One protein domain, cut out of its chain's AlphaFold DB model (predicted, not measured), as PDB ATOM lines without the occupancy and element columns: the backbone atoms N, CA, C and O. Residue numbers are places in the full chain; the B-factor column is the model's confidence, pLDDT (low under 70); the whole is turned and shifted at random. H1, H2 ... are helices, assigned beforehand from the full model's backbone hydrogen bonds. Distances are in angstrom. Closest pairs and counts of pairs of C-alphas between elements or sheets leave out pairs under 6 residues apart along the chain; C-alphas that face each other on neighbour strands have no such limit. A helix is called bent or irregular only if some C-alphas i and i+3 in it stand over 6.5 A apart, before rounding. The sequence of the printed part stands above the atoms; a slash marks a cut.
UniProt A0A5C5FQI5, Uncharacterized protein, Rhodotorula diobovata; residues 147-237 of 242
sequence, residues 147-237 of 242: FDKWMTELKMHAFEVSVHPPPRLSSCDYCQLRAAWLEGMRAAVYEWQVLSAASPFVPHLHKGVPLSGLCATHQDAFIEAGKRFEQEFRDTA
ATOM      1  N   PHE A 147      -8.961 265.193  24.740       97.00
ATOM      2  CA  PHE A 147      -7.737 265.976  24.803       97.00
ATOM      3  C   PHE A 147      -6.550 265.258  24.153       97.00
ATOM      4  O   PHE A 147      -5.906 265.840  23.285       97.00
ATOM      5  N   ASP A 148      -6.289 263.995  24.494       96.69
ATOM      6  CA  ASP A 148      -5.178 263.219  23.921       96.69
ATOM      7  C   ASP A 148      -5.305 263.061  22.399       96.69
ATOM      8  O   ASP A 148      -4.329 263.188  21.644       96.69
ATOM      9  N   LYS A 149      -6.534 262.815  21.925       96.50
ATOM     10  CA  LYS A 149      -6.830 262.738  20.493       96.50
ATOM     11  C   LYS A 149      -6.574 264.084  19.814       96.50
ATOM     12  O   LYS A 149      -5.827 264.138  18.838       96.50
ATOM     13  N   TRP A 150      -7.153 265.157  20.347       97.31
ATOM     14  CA  TRP A 150      -6.985 266.505  19.810       97.31
ATOM     15  C   TRP A 150      -5.519 266.943  19.819       97.31
ATOM     16  O   TRP A 150      -5.043 267.546  18.864       97.31
ATOM     17  N   MET A 151      -4.756 266.560  20.843       97.06
ATOM     18  CA  MET A 151      -3.327 266.840  20.917       97.06
ATOM     19  C   MET A 151      -2.522 266.156  19.810       97.06
ATOM     20  O   MET A 151      -1.557 266.726  19.295       97.06
ATOM     21  N   THR A 152      -2.922 264.947  19.423       96.19
ATOM     22  CA  THR A 152      -2.321 264.240  18.287       96.19
ATOM     23  C   THR A 152      -2.623 264.971  16.978       96.19
ATOM     24  O   THR A 152      -1.712 265.205  16.185       96.19
ATOM     25  N   GLU A 153      -3.874 265.388  16.776       96.62
ATOM     26  CA  GLU A 153      -4.294 266.166  15.603       96.62
ATOM     27  C   GLU A 153      -3.575 267.520  15.536       96.62
ATOM     28  O   GLU A 153      -3.061 267.895  14.487       96.62
ATOM     29  N   LEU A 154      -3.439 268.213  16.668       96.50
ATOM     30  CA  LEU A 154      -2.740 269.491  16.758       96.50
ATOM     31  C   LEU A 154      -1.245 269.356  16.435       96.50
ATOM     32  O   LEU A 154      -0.680 270.221  15.768       96.50
ATOM     33  N   LYS A 155      -0.600 268.261  16.858       95.94
ATOM     34  CA  LYS A 155       0.796 267.972  16.503       95.94
ATOM     35  C   LYS A 155       0.957 267.675  15.010       95.94
ATOM     36  O   LYS A 155       1.927 268.124  14.401       95.94
ATOM     37  N   MET A 156       0.026 266.927  14.419       95.44
ATOM     38  CA  MET A 156       0.025 266.666  12.976       95.44
ATOM     39  C   MET A 156      -0.179 267.957  12.183       95.44
ATOM     40  O   MET A 156       0.592 268.232  11.269       95.44
ATOM     41  N   HIS A 157      -1.122 268.796  12.610       95.69
ATOM     42  CA  HIS A 157      -1.322 270.135  12.061       95.69
ATOM     43  C   HIS A 157      -0.046 270.981  12.160       95.69
ATOM     44  O   HIS A 157       0.389 271.566  11.172       95.69
ATOM     45  N   ALA A 158       0.632 270.977  13.314       94.69
ATOM     46  CA  ALA A 158       1.911 271.664  13.493       94.69
ATOM     47  C   ALA A 158       2.982 271.176  12.500       94.69
ATOM     48  O   ALA A 158       3.712 271.983  11.927       94.69
ATOM     49  N   PHE A 159       3.063 269.863  12.260       93.31
ATOM     50  CA  PHE A 159       3.967 269.291  11.263       93.31
ATOM     51  C   PHE A 159       3.628 269.770   9.842       93.31
ATOM     52  O   PHE A 159       4.525 270.226   9.130       93.31
ATOM     53  N   GLU A 160       2.352 269.733   9.454       92.19
ATOM     54  CA  GLU A 160       1.870 270.181   8.141       92.19
ATOM     55  C   GLU A 160       2.130 271.670   7.902       92.19
ATOM     56  O   GLU A 160       2.574 272.057   6.821       92.19
ATOM     57  N   VAL A 161       1.937 272.522   8.912       90.44
ATOM     58  CA  VAL A 161       2.247 273.947   8.751       90.44
ATOM     59  C   VAL A 161       3.756 274.200   8.735       90.44
ATOM     60  O   VAL A 161       4.213 275.062   7.989       90.44
ATOM     61  N   SER A 162       4.558 273.431   9.483       89.06
ATOM     62  CA  SER A 162       6.005 273.668   9.636       89.06
ATOM     63  C   SER A 162       6.817 273.560   8.338       89.06
ATOM     64  O   SER A 162       7.908 274.124   8.242       89.06
ATOM     65  N   VAL A 163       6.294 272.858   7.324       86.06
ATOM     66  CA  VAL A 163       6.963 272.696   6.023       86.06
ATOM     67  C   VAL A 163       6.762 273.888   5.082       86.06
ATOM     68  O   VAL A 163       7.387 273.936   4.019       86.06
ATOM     69  N   HIS A 164       5.924 274.860   5.455       82.69
ATOM     70  CA  HIS A 164       5.741 276.069   4.663       82.69
ATOM     71  C   HIS A 164       7.046 276.875   4.581       82.69
ATOM     72  O   HIS A 164       7.816 276.955   5.549       82.69
ATOM     73  N   PRO A 165       7.333 277.472   3.410       77.44
ATOM     74  CA  PRO A 165       8.548 278.244   3.220       77.44
ATOM     75  C   PRO A 165       8.582 279.449   4.171       77.44
ATOM     76  O   PRO A 165       7.530 279.988   4.518       77.44
ATOM     77  N   PRO A 166       9.784 279.917   4.550       77.31
ATOM     78  CA  PRO A 166       9.905 281.117   5.356       77.31
ATOM     79  C   PRO A 166       9.252 282.314   4.655       77.31
ATOM     80  O   PRO A 166       9.301 282.421   3.421       77.31
ATOM     81  N   PRO A 167       8.722 283.269   5.428       74.38
ATOM     82  CA  PRO A 167       8.282 284.543   4.891       74.38
ATOM     83  C   PRO A 167       9.458 285.258   4.217       74.38
ATOM     84  O   PRO A 167      10.595 285.240   4.697       74.38
ATOM     85  N   ARG A 168       9.190 285.901   3.075       73.88
ATOM     86  CA  ARG A 168      10.200 286.697   2.371       73.88
ATOM     87  C   ARG A 168      10.475 287.965   3.174       73.88
ATOM     88  O   ARG A 168       9.637 288.861   3.201       73.88
ATOM     89  N   LEU A 169      11.651 288.055   3.787       71.44
ATOM     90  CA  LEU A 169      12.162 289.324   4.296       71.44
ATOM     91  C   LEU A 169      12.884 290.038   3.149       71.44
ATOM     92  O   LEU A 169      13.768 289.462   2.516       71.44
ATOM     93  N   SER A 170      12.477 291.264   2.827       64.50
ATOM     94  CA  SER A 170      13.180 292.088   1.844       64.50
ATOM     95  C   SER A 170      14.587 292.448   2.344       64.50
ATOM     96  O   SER A 170      14.801 292.553   3.550       64.50
ATOM     97  N   SER A 171      15.510 292.721   1.414       58.25
ATOM     98  CA  SER A 171      16.767 293.471   1.632       58.25
ATOM     99  C   SER A 171      17.932 292.808   2.399       58.25
ATOM    100  O   SER A 171      18.705 293.507   3.052       58.25
ATOM    101  N   CYS A 172      18.161 291.498   2.250       59.28
ATOM    102  CA  CYS A 172      19.430 290.895   2.683       59.28
ATOM    103  C   CYS A 172      19.937 289.791   1.744       59.28
ATOM    104  O   CYS A 172      19.375 288.698   1.712       59.28
ATOM    105  N   ASP A 173      21.054 290.050   1.060       57.19
ATOM    106  CA  ASP A 173      21.690 289.094   0.139       57.19
ATOM    107  C   ASP A 173      22.538 288.016   0.852       57.19
ATOM    108  O   ASP A 173      22.910 287.016   0.244       57.19
ATOM    109  N   TYR A 174      22.822 288.183   2.154       55.62
ATOM    110  CA  TYR A 174      23.749 287.333   2.928       55.62
ATOM    111  C   TYR A 174      23.093 286.507   4.047       55.62
ATOM    112  O   TYR A 174      23.778 285.845   4.825       55.62
ATOM    113  N   CYS A 175      21.767 286.533   4.161       62.66
ATOM    114  CA  CYS A 175      21.070 285.982   5.317       62.66
ATOM    115  C   CYS A 175      20.730 284.487   5.135       62.66
ATOM    116  O   CYS A 175      19.957 284.126   4.247       62.66
ATOM    117  N   GLN A 176      21.208 283.608   6.035       74.25
ATOM    118  CA  GLN A 176      20.848 282.172   6.088       74.25
ATOM    119  C   GLN A 176      19.427 281.925   6.639       74.25
ATOM    120  O   GLN A 176      19.132 280.908   7.266       74.25
ATOM    121  N   LEU A 177      18.511 282.857   6.375       79.00
ATOM    122  CA  LEU A 177      17.162 282.923   6.931       79.00
ATOM    123  C   LEU A 177      16.372 281.626   6.731       79.00
ATOM    124  O   LEU A 177      15.684 281.157   7.633       79.00
ATOM    125  N   ARG A 178      16.494 281.029   5.543       81.62
ATOM    126  CA  ARG A 178      15.799 279.784   5.217       81.62
ATOM    127  C   ARG A 178      16.292 278.608   6.052       81.62
ATOM    128  O   ARG A 178      15.468 277.796   6.456       81.62
ATOM    129  N   ALA A 179      17.598 278.515   6.300       83.00
ATOM    130  CA  ALA A 179      18.156 277.451   7.127       83.00
ATOM    131  C   ALA A 179      17.673 277.603   8.576       83.00
ATOM    132  O   ALA A 179      17.063 276.680   9.104       83.00
ATOM    133  N   ALA A 180      17.809 278.802   9.151       85.44
ATOM    134  CA  ALA A 180      17.365 279.091  10.515       85.44
ATOM    135  C   ALA A 180      15.856 278.866  10.724       85.44
ATOM    136  O   ALA A 180      15.444 278.332  11.752       85.44
ATOM    137  N   TRP A 181      15.024 279.233   9.740       88.19
ATOM    138  CA  TRP A 181      13.586 278.952   9.770       88.19
ATOM    139  C   TRP A 181      13.306 277.452   9.805       88.19
ATOM    140  O   TRP A 181      12.627 276.977  10.708       88.19
ATOM    141  N   LEU A 182      13.847 276.700   8.842       87.31
ATOM    142  CA  LEU A 182      13.604 275.261   8.737       87.31
ATOM    143  C   LEU A 182      14.135 274.499   9.955       87.31
ATOM    144  O   LEU A 182      13.482 273.569  10.419       87.31
ATOM    145  N   GLU A 183      15.287 274.900  10.494       88.56
ATOM    146  CA  GLU A 183      15.839 274.329  11.724       88.56
ATOM    147  C   GLU A 183      14.940 274.608  12.931       88.56
ATOM    148  O   GLU A 183      14.604 273.673  13.656       88.56
ATOM    149  N   GLY A 184      14.488 275.854  13.116       90.50
ATOM    150  CA  GLY A 184      13.583 276.214  14.208       90.50
ATOM    151  C   GLY A 184      12.235 275.493  14.122       90.50
ATOM    152  O   GLY A 184      11.767 274.941  15.115       90.50
ATOM    153  N   MET A 185      11.651 275.424  12.925       92.12
ATOM    154  CA  MET A 185      10.398 274.712  12.655       92.12
ATOM    155  C   MET A 185      10.525 273.210  12.921       92.12
ATOM    156  O   MET A 185       9.685 272.612  13.593       92.12
ATOM    157  N   ARG A 186      11.615 272.592  12.453       90.69
ATOM    158  CA  ARG A 186      11.890 271.174  12.699       90.69
ATOM    159  C   ARG A 186      12.101 270.889  14.183       90.69
ATOM    160  O   ARG A 186      11.588 269.888  14.679       90.69
ATOM    161  N   ALA A 187      12.845 271.747  14.880       91.88
ATOM    162  CA  ALA A 187      13.086 271.609  16.310       91.88
ATOM    163  C   ALA A 187      11.779 271.707  17.110       91.88
ATOM    164  O   ALA A 187      11.542 270.861  17.963       91.88
ATOM    165  N   ALA A 188      10.902 272.657  16.773       92.56
ATOM    166  CA  ALA A 188       9.593 272.824  17.407       92.56
ATOM    167  C   ALA A 188       8.715 271.564  17.328       92.56
ATOM    168  O   ALA A 188       8.085 271.167  18.307       92.56
ATOM    169  N   VAL A 189       8.684 270.898  16.169       91.94
ATOM    170  CA  VAL A 189       7.882 269.676  15.997       91.94
ATOM    171  C   VAL A 189       8.547 268.456  16.647       91.94
ATOM    172  O   VAL A 189       7.859 267.563  17.152       91.94
ATOM    173  N   TYR A 190       9.881 268.403  16.647       90.94
ATOM    174  CA  TYR A 190      10.637 267.316  17.270       90.94
ATOM    175  C   TYR A 190      10.558 267.364  18.802       90.94
ATOM    176  O   TYR A 190      10.266 266.351  19.436       90.94
ATOM    177  N   GLU A 191      10.748 268.543  19.389       92.31
ATOM    178  CA  GLU A 191      10.715 268.798  20.834       92.31
ATOM    179  C   GLU A 191       9.298 269.125  21.334       92.31
ATOM    180  O   GLU A 191       9.130 269.864  22.301       92.31
ATOM    181  N   TRP A 192       8.267 268.580  20.683       93.00
ATOM    182  CA  TRP A 192       6.871 268.859  21.014       93.00
ATOM    183  C   TRP A 192       6.545 268.550  22.478       93.00
ATOM    184  O   TRP A 192       6.636 267.399  22.916       93.00
ATOM    185  N   GLN A 193       6.072 269.558  23.209       92.12
ATOM    186  CA  GLN A 193       5.580 269.413  24.578       92.12
ATOM    187  C   GLN A 193       4.151 269.935  24.690       92.12
ATOM    188  O   GLN A 193       3.813 270.972  24.119       92.12
ATOM    189  N   VAL A 194       3.329 269.249  25.492       90.19
ATOM    190  CA  VAL A 194       1.912 269.590  25.702       90.19
ATOM    191  C   VAL A 194       1.749 271.047  26.137       90.19
ATOM    192  O   VAL A 194       1.011 271.791  25.503       90.19
ATOM    193  N   LEU A 195       2.500 271.491  27.147       88.50
ATOM    194  CA  LEU A 195       2.408 272.863  27.666       88.50
ATOM    195  C   LEU A 195       2.893 273.931  26.672       88.50
ATOM    196  O   LEU A 195       2.548 275.095  26.807       88.50
ATOM    197  N   SER A 196       3.668 273.548  25.657       87.94
ATOM    198  CA  SER A 196       4.108 274.460  24.593       87.94
ATOM    199  C   SER A 196       3.220 274.414  23.349       87.94
ATOM    200  O   SER A 196       3.447 275.169  22.410       87.94
ATOM    201  N   ALA A 197       2.202 273.549  23.314       92.81
ATOM    202  CA  ALA A 197       1.457 273.252  22.093       92.81
ATOM    203  C   ALA A 197       0.670 274.446  21.524       92.81
ATOM    204  O   ALA A 197       0.388 274.475  20.329       92.81
ATOM    205  N   ALA A 198       0.347 275.451  22.345       92.38
ATOM    206  CA  ALA A 198      -0.273 276.696  21.881       92.38
ATOM    207  C   ALA A 198       0.724 277.696  21.266       92.38
ATOM    208  O   ALA A 198       0.319 278.670  20.623       92.38
ATOM    209  N   SER A 199       2.026 277.510  21.484       92.31
ATOM    210  CA  SER A 199       3.086 278.368  20.942       92.31
ATOM    211  C   SER A 199       4.372 277.572  20.671       92.31
ATOM    212  O   SER A 199       5.400 277.814  21.312       92.31
ATOM    213  N   PRO A 200       4.327 276.572  19.767       93.56
ATOM    214  CA  PRO A 200       5.422 275.621  19.632       93.56
ATOM    215  C   PRO A 200       6.613 276.190  18.851       93.56
ATOM    216  O   PRO A 200       7.718 275.681  18.995       93.56
ATOM    217  N   PHE A 201       6.441 277.230  18.026       93.88
ATOM    218  CA  PHE A 201       7.448 277.627  17.033       93.88
ATOM    219  C   PHE A 201       8.335 278.781  17.499       93.88
ATOM    220  O   PHE A 201       9.562 278.721  17.375       93.88
ATOM    221  N   VAL A 202       7.730 279.839  18.044       93.06
ATOM    222  CA  VAL A 202       8.424 281.095  18.375       93.06
ATOM    223  C   VAL A 202       9.625 280.887  19.313       93.06
ATOM    224  O   VAL A 202      10.693 281.435  19.015       93.06
ATOM    225  N   PRO A 203       9.547 280.067  20.383       92.19
ATOM    226  CA  PRO A 203      10.702 279.817  21.249       92.19
ATOM    227  C   PRO A 203      11.906 279.210  20.512       92.19
ATOM    228  O   PRO A 203      13.050 279.556  20.807       92.19
ATOM    229  N   HIS A 204      11.671 278.329  19.535       92.38
ATOM    230  CA  HIS A 204      12.739 277.687  18.760       92.38
ATOM    231  C   HIS A 204      13.321 278.628  17.706       92.38
ATOM    232  O   HIS A 204      14.538 278.662  17.526       92.38
ATOM    233  N   LEU A 205      12.482 279.456  17.076       90.81
ATOM    234  CA  LEU A 205      12.954 280.512  16.182       90.81
ATOM    235  C   LEU A 205      13.863 281.504  16.920       90.81
ATOM    236  O   LEU A 205      14.935 281.827  16.415       90.81
ATOM    237  N   HIS A 206      13.503 281.915  18.141       90.31
ATOM    238  CA  HIS A 206      14.353 282.767  18.985       90.31
ATOM    239  C   HIS A 206      15.728 282.158  19.268       90.31
ATOM    240  O   HIS A 206      16.732 282.866  19.202       90.31
ATOM    241  N   LYS A 207      15.797 280.851  19.543       87.62
ATOM    242  CA  LYS A 207      17.074 280.151  19.758       87.62
ATOM    243  C   LYS A 207      17.930 280.082  18.487       87.62
ATOM    244  O   LYS A 207      19.152 280.083  18.592       87.62
ATOM    245  N   GLY A 208      17.308 280.040  17.305       80.25
ATOM    246  CA  GLY A 208      18.001 280.012  16.011       80.25
ATOM    247  C   GLY A 208      18.538 281.372  15.547       80.25
ATOM    248  O   GLY A 208      19.472 281.423  14.745       80.25
ATOM    249  N   VAL A 209      18.003 282.484  16.067       83.12
ATOM    250  CA  VAL A 209      18.398 283.845  15.662       83.12
ATOM    251  C   VAL A 209      19.909 284.108  15.798       83.12
ATOM    252  O   VAL A 209      20.505 284.536  14.809       83.12
ATOM    253  N   PRO A 210      20.585 283.820  16.928       77.81
ATOM    254  CA  PRO A 210      22.021 284.086  17.061       77.81
ATOM    255  C   PRO A 210      22.899 283.301  16.074       77.81
ATOM    256  O   PRO A 210      23.990 283.749  15.733       77.81
ATOM    257  N   LEU A 211      22.424 282.143  15.603       73.62
ATOM    258  CA  LEU A 211      23.159 281.242  14.707       73.62
ATOM    259  C   LEU A 211      22.966 281.589  13.223       73.62
ATOM    260  O   LEU A 211      23.741 281.166  12.373       73.62
ATOM    261  N   SER A 212      21.943 282.384  12.914       72.88
ATOM    262  CA  SER A 212      21.490 282.664  11.547       72.88
ATOM    263  C   SER A 212      22.308 283.720  10.786       72.88
ATOM    264  O   SER A 212      22.083 283.933   9.592       72.88
ATOM    265  N   GLY A 213      23.223 284.422  11.469       76.62
ATOM    266  CA  GLY A 213      24.004 285.523  10.889       76.62
ATOM    267  C   GLY A 213      23.175 286.761  10.510       76.62
ATOM    268  O   GLY A 213      23.669 287.632   9.797       76.62
ATOM    269  N   LEU A 214      21.917 286.848  10.959       77.19
ATOM    270  CA  LEU A 214      21.035 287.990  10.710       77.19
ATOM    271  C   LEU A 214      21.535 289.246  11.443       77.19
ATOM    272  O   LEU A 214      21.888 289.183  12.622       77.19
ATOM    273  N   CYS A 215      21.498 290.408  10.783       83.12
ATOM    274  CA  CYS A 215      21.686 291.690  11.470       83.12
ATOM    275  C   CYS A 215      20.459 292.032  12.333       83.12
ATOM    276  O   CYS A 215      19.362 291.556  12.041       83.12
ATOM    277  N   ALA A 216      20.621 292.884  13.351       82.56
ATOM    278  CA  ALA A 216      19.580 293.189  14.343       82.56
ATOM    279  C   ALA A 216      18.196 293.498  13.732       82.56
ATOM    280  O   ALA A 216      17.204 292.895  14.121       82.56
ATOM    281  N   THR A 217      18.131 294.339  12.695       82.62
ATOM    282  CA  THR A 217      16.867 294.673  12.013       82.62
ATOM    283  C   THR A 217      16.171 293.454  11.398       82.62
ATOM    284  O   THR A 217      14.948 293.337  11.456       82.62
ATOM    285  N   HIS A 218      16.931 292.522  10.817       84.12
ATOM    286  CA  HIS A 218      16.366 291.298  10.247       84.12
ATOM    287  C   HIS A 218      16.031 290.254  11.315       84.12
ATOM    288  O   HIS A 218      15.165 289.418  11.070       84.12
ATOM    289  N   GLN A 219      16.667 290.304  12.491       86.31
ATOM    290  CA  GLN A 219      16.298 289.457  13.628       86.31
ATOM    291  C   GLN A 219      14.886 289.794  14.114       86.31
ATOM    292  O   GLN A 219      14.051 288.898  14.217       86.31
ATOM    293  N   ASP A 220      14.588 291.080  14.317       86.25
ATOM    294  CA  ASP A 220      13.255 291.524  14.736       86.25
ATOM    295  C   ASP A 220      12.194 291.142  13.698       86.25
ATOM    296  O   ASP A 220      11.169 290.545  14.027       86.25
ATOM    297  N   ALA A 221      12.472 291.403  12.415       87.06
ATOM    298  CA  ALA A 221      11.570 291.037  11.328       87.06
ATOM    299  C   ALA A 221      11.349 289.515  11.226       87.06
ATOM    300  O   ALA A 221      10.230 289.078  10.957       87.06
ATOM    301  N   PHE A 222      12.383 288.705  11.469       87.88
ATOM    302  CA  PHE A 222      12.292 287.244  11.489       87.88
ATOM    303  C   PHE A 222      11.400 286.742  12.628       87.88
ATOM    304  O   PHE A 222      10.517 285.913  12.399       87.88
ATOM    305  N   ILE A 223      11.576 287.279  13.836       89.75
ATOM    306  CA  ILE A 223      10.754 286.925  14.997       89.75
ATOM    307  C   ILE A 223       9.301 287.350  14.805       89.75
ATOM    308  O   ILE A 223       8.397 286.558  15.065       89.75
ATOM    309  N   GLU A 224       9.057 288.565  14.318       90.56
ATOM    310  CA  GLU A 224       7.698 289.031  14.039       90.56
ATOM    311  C   GLU A 224       7.005 288.167  12.985       90.56
ATOM    312  O   GLU A 224       5.818 287.858  13.107       90.56
ATOM    313  N   ALA A 225       7.742 287.709  11.975       89.62
ATOM    314  CA  ALA A 225       7.198 286.792  10.991       89.62
ATOM    315  C   ALA A 225       6.897 285.406  11.596       89.62
ATOM    316  O   ALA A 225       5.855 284.823  11.298       89.62
ATOM    317  N   GLY A 226       7.739 284.927  12.519       91.88
ATOM    318  CA  GLY A 226       7.473 283.738  13.332       91.88
ATOM    319  C   GLY A 226       6.208 283.852  14.187       91.88
ATOM    320  O   GLY A 226       5.401 282.928  14.211       91.88
ATOM    321  N   LYS A 227       5.979 285.002  14.835       93.12
ATOM    322  CA  LYS A 227       4.760 285.259  15.624       93.12
ATOM    323  C   LYS A 227       3.497 285.249  14.765       93.12
ATOM    324  O   LYS A 227       2.480 284.713  15.195       93.12
ATOM    325  N   ARG A 228       3.553 285.828  13.559       91.88
ATOM    326  CA  ARG A 228       2.430 285.795  12.602       91.88
ATOM    327  C   ARG A 228       2.130 284.376  12.141       91.88
ATOM    328  O   ARG A 228       0.974 283.979  12.158       91.88
ATOM    329  N   PHE A 229       3.165 283.616  11.794       92.31
ATOM    330  CA  PHE A 229       3.024 282.209  11.426       92.31
ATOM    331  C   PHE A 229       2.415 281.380  12.564       92.31
ATOM    332  O   PHE A 229       1.526 280.566  12.349       92.31
ATOM    333  N   GLU A 230       2.845 281.612  13.803       93.75
ATOM    334  CA  GLU A 230       2.280 280.907  14.951       93.75
ATOM    335  C   GLU A 230       0.824 281.306  15.236       93.75
ATOM    336  O   GLU A 230       0.030 280.483  15.691       93.75
ATOM    337  N   GLN A 231       0.451 282.555  14.947       92.75
ATOM    338  CA  GLN A 231      -0.946 282.970  14.992       92.75
ATOM    339  C   GLN A 231      -1.776 282.240  13.932       92.75
ATOM    340  O   GLN A 231      -2.821 281.701  14.274       92.75
ATOM    341  N   GLU A 232      -1.284 282.147  12.695       92.19
ATOM    342  CA  GLU A 232      -1.934 281.386  11.623       92.19
ATOM    343  C   GLU A 232      -2.118 279.914  12.015       92.19
ATOM    344  O   GLU A 232      -3.218 279.384  11.902       92.19
ATOM    345  N   PHE A 233      -1.086 279.286  12.591       94.50
ATOM    346  CA  PHE A 233      -1.181 277.933  13.145       94.50
ATOM    347  C   PHE A 233      -2.337 277.785  14.146       94.50
ATOM    348  O   PHE A 233      -3.082 276.807  14.061       94.50
ATOM    349  N   ARG A 234      -2.497 278.736  15.080       94.62
ATOM    350  CA  ARG A 234      -3.596 278.730  16.061       94.62
ATOM    351  C   ARG A 234      -4.958 278.954  15.407       94.62
ATOM    352  O   ARG A 234      -5.922 278.297  15.792       94.62
ATOM    353  N   ASP A 235      -5.036 279.855  14.434       92.69
ATOM    354  CA  ASP A 235      -6.284 280.200  13.748       92.69
ATOM    355  C   ASP A 235      -6.808 279.020  12.916       92.69
ATOM    356  O   ASP A 235      -8.012 278.755  12.895       92.69
ATOM    357  N   THR A 236      -5.906 278.260  12.291       94.69
ATOM    358  CA  THR A 236      -6.243 277.078  11.485       94.69
ATOM    359  C   THR A 236      -6.180 275.766  12.270       94.69
ATOM    360  O   THR A 236      -6.299 274.701  11.669       94.69
ATOM    361  N   ALA A 237      -5.954 275.809  13.587       96.25
ATOM    362  CA  ALA A 237      -5.898 274.606  14.411       96.25
ATOM    363  C   ALA A 237      -7.233 273.834  14.357       96.25
ATOM    364  O   ALA A 237      -8.302 274.466  14.290       96.25
TER     365      ALA A 237
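Overview. This is residues 147 to 237 of the 242 residues of an uncharacterized protein of Rhodotorula diobovata (UniProt A0A5C5FQI5). The model is a rod-shaped, up-and-down bundle of four helices, somewhat uneven: H2, H3 and H4 make the body, H3 packing on both H2 and H4, while H1 is shifted toward one end and meets H2 with residues 155 to 162 alone. A loop without a named element, residues 163 to 176, runs from H1 to the other end of the rod and folds back there into H2. The printed part has 91 residues with four named helices, H1, H2, H3 and H4 in chain order, and no named strand; its class is all helix. It is compact, with a radius of gyration of the C-alphas of 13.2 A and spans of 44 by 21 by 17 A.

Arrangement. H1, residues 147 to 162, and H2, residues 177 to 190, form a helical hairpin and run opposite ways at a shallow tilt of 16 degrees. They touch through residues 155 to 162 of H1 alone, and their closest C-alphas, those of Ser 162 and Met 185, are 5.4 A apart. H2 forms a second helical hairpin with H3, residues 202 to 211. These two touch, with the C-alphas of Gly 184 and Leu 205 closest at 4.8 A, and run opposite ways at a steep tilt of 44 degrees. H3 forms a third helical hairpin with H4, residues 216 to 235. H3 and H4 touch, with the C-alphas of Val 202 and Gly 226 closest at 5.8 A, and run opposite ways at a shallow tilt of 24 degrees. H4 and H1 only just touch, with 3 pairs of C-alphas within 8 A, the closest being those of Phe 233 and Val 161 at 6.9 A. H2 and H4 are close but not clearly touching, while H1 and H3 are apart. Each O i to N i+4 pair is within hydrogen-bond range in H1, H2 and H4, against 4 of 6 in H3.

Along the chain. H1 begins at C-alpha 147, at (-7.737, 265.976, 24.803), and is 21.9 A from first to last C-alpha. H2 measures 19.8 A and H3 15.2 A. H3 is irregular, but only just: C-alphas 207 and 210 are 6.9 A apart. H4, the longest helix at 28.9 A, runs from C-alpha 216 at (19.580, 293.189, 14.343) to C-alpha 235 at (-6.284, 280.200, 13.748).

Size, cuts and confidence. The two C-alphas farthest apart are those of Phe 147 and Asp 173, at 44.8 A. The printed part has no cut. The links from H1 to H2 and from H2 to H3 are long, with 14 and 11 residues, and the link from H3 to H4 is tight, with 4. The mean pLDDT of the printed part is 86.8, and residues 170 to 175 are under 70.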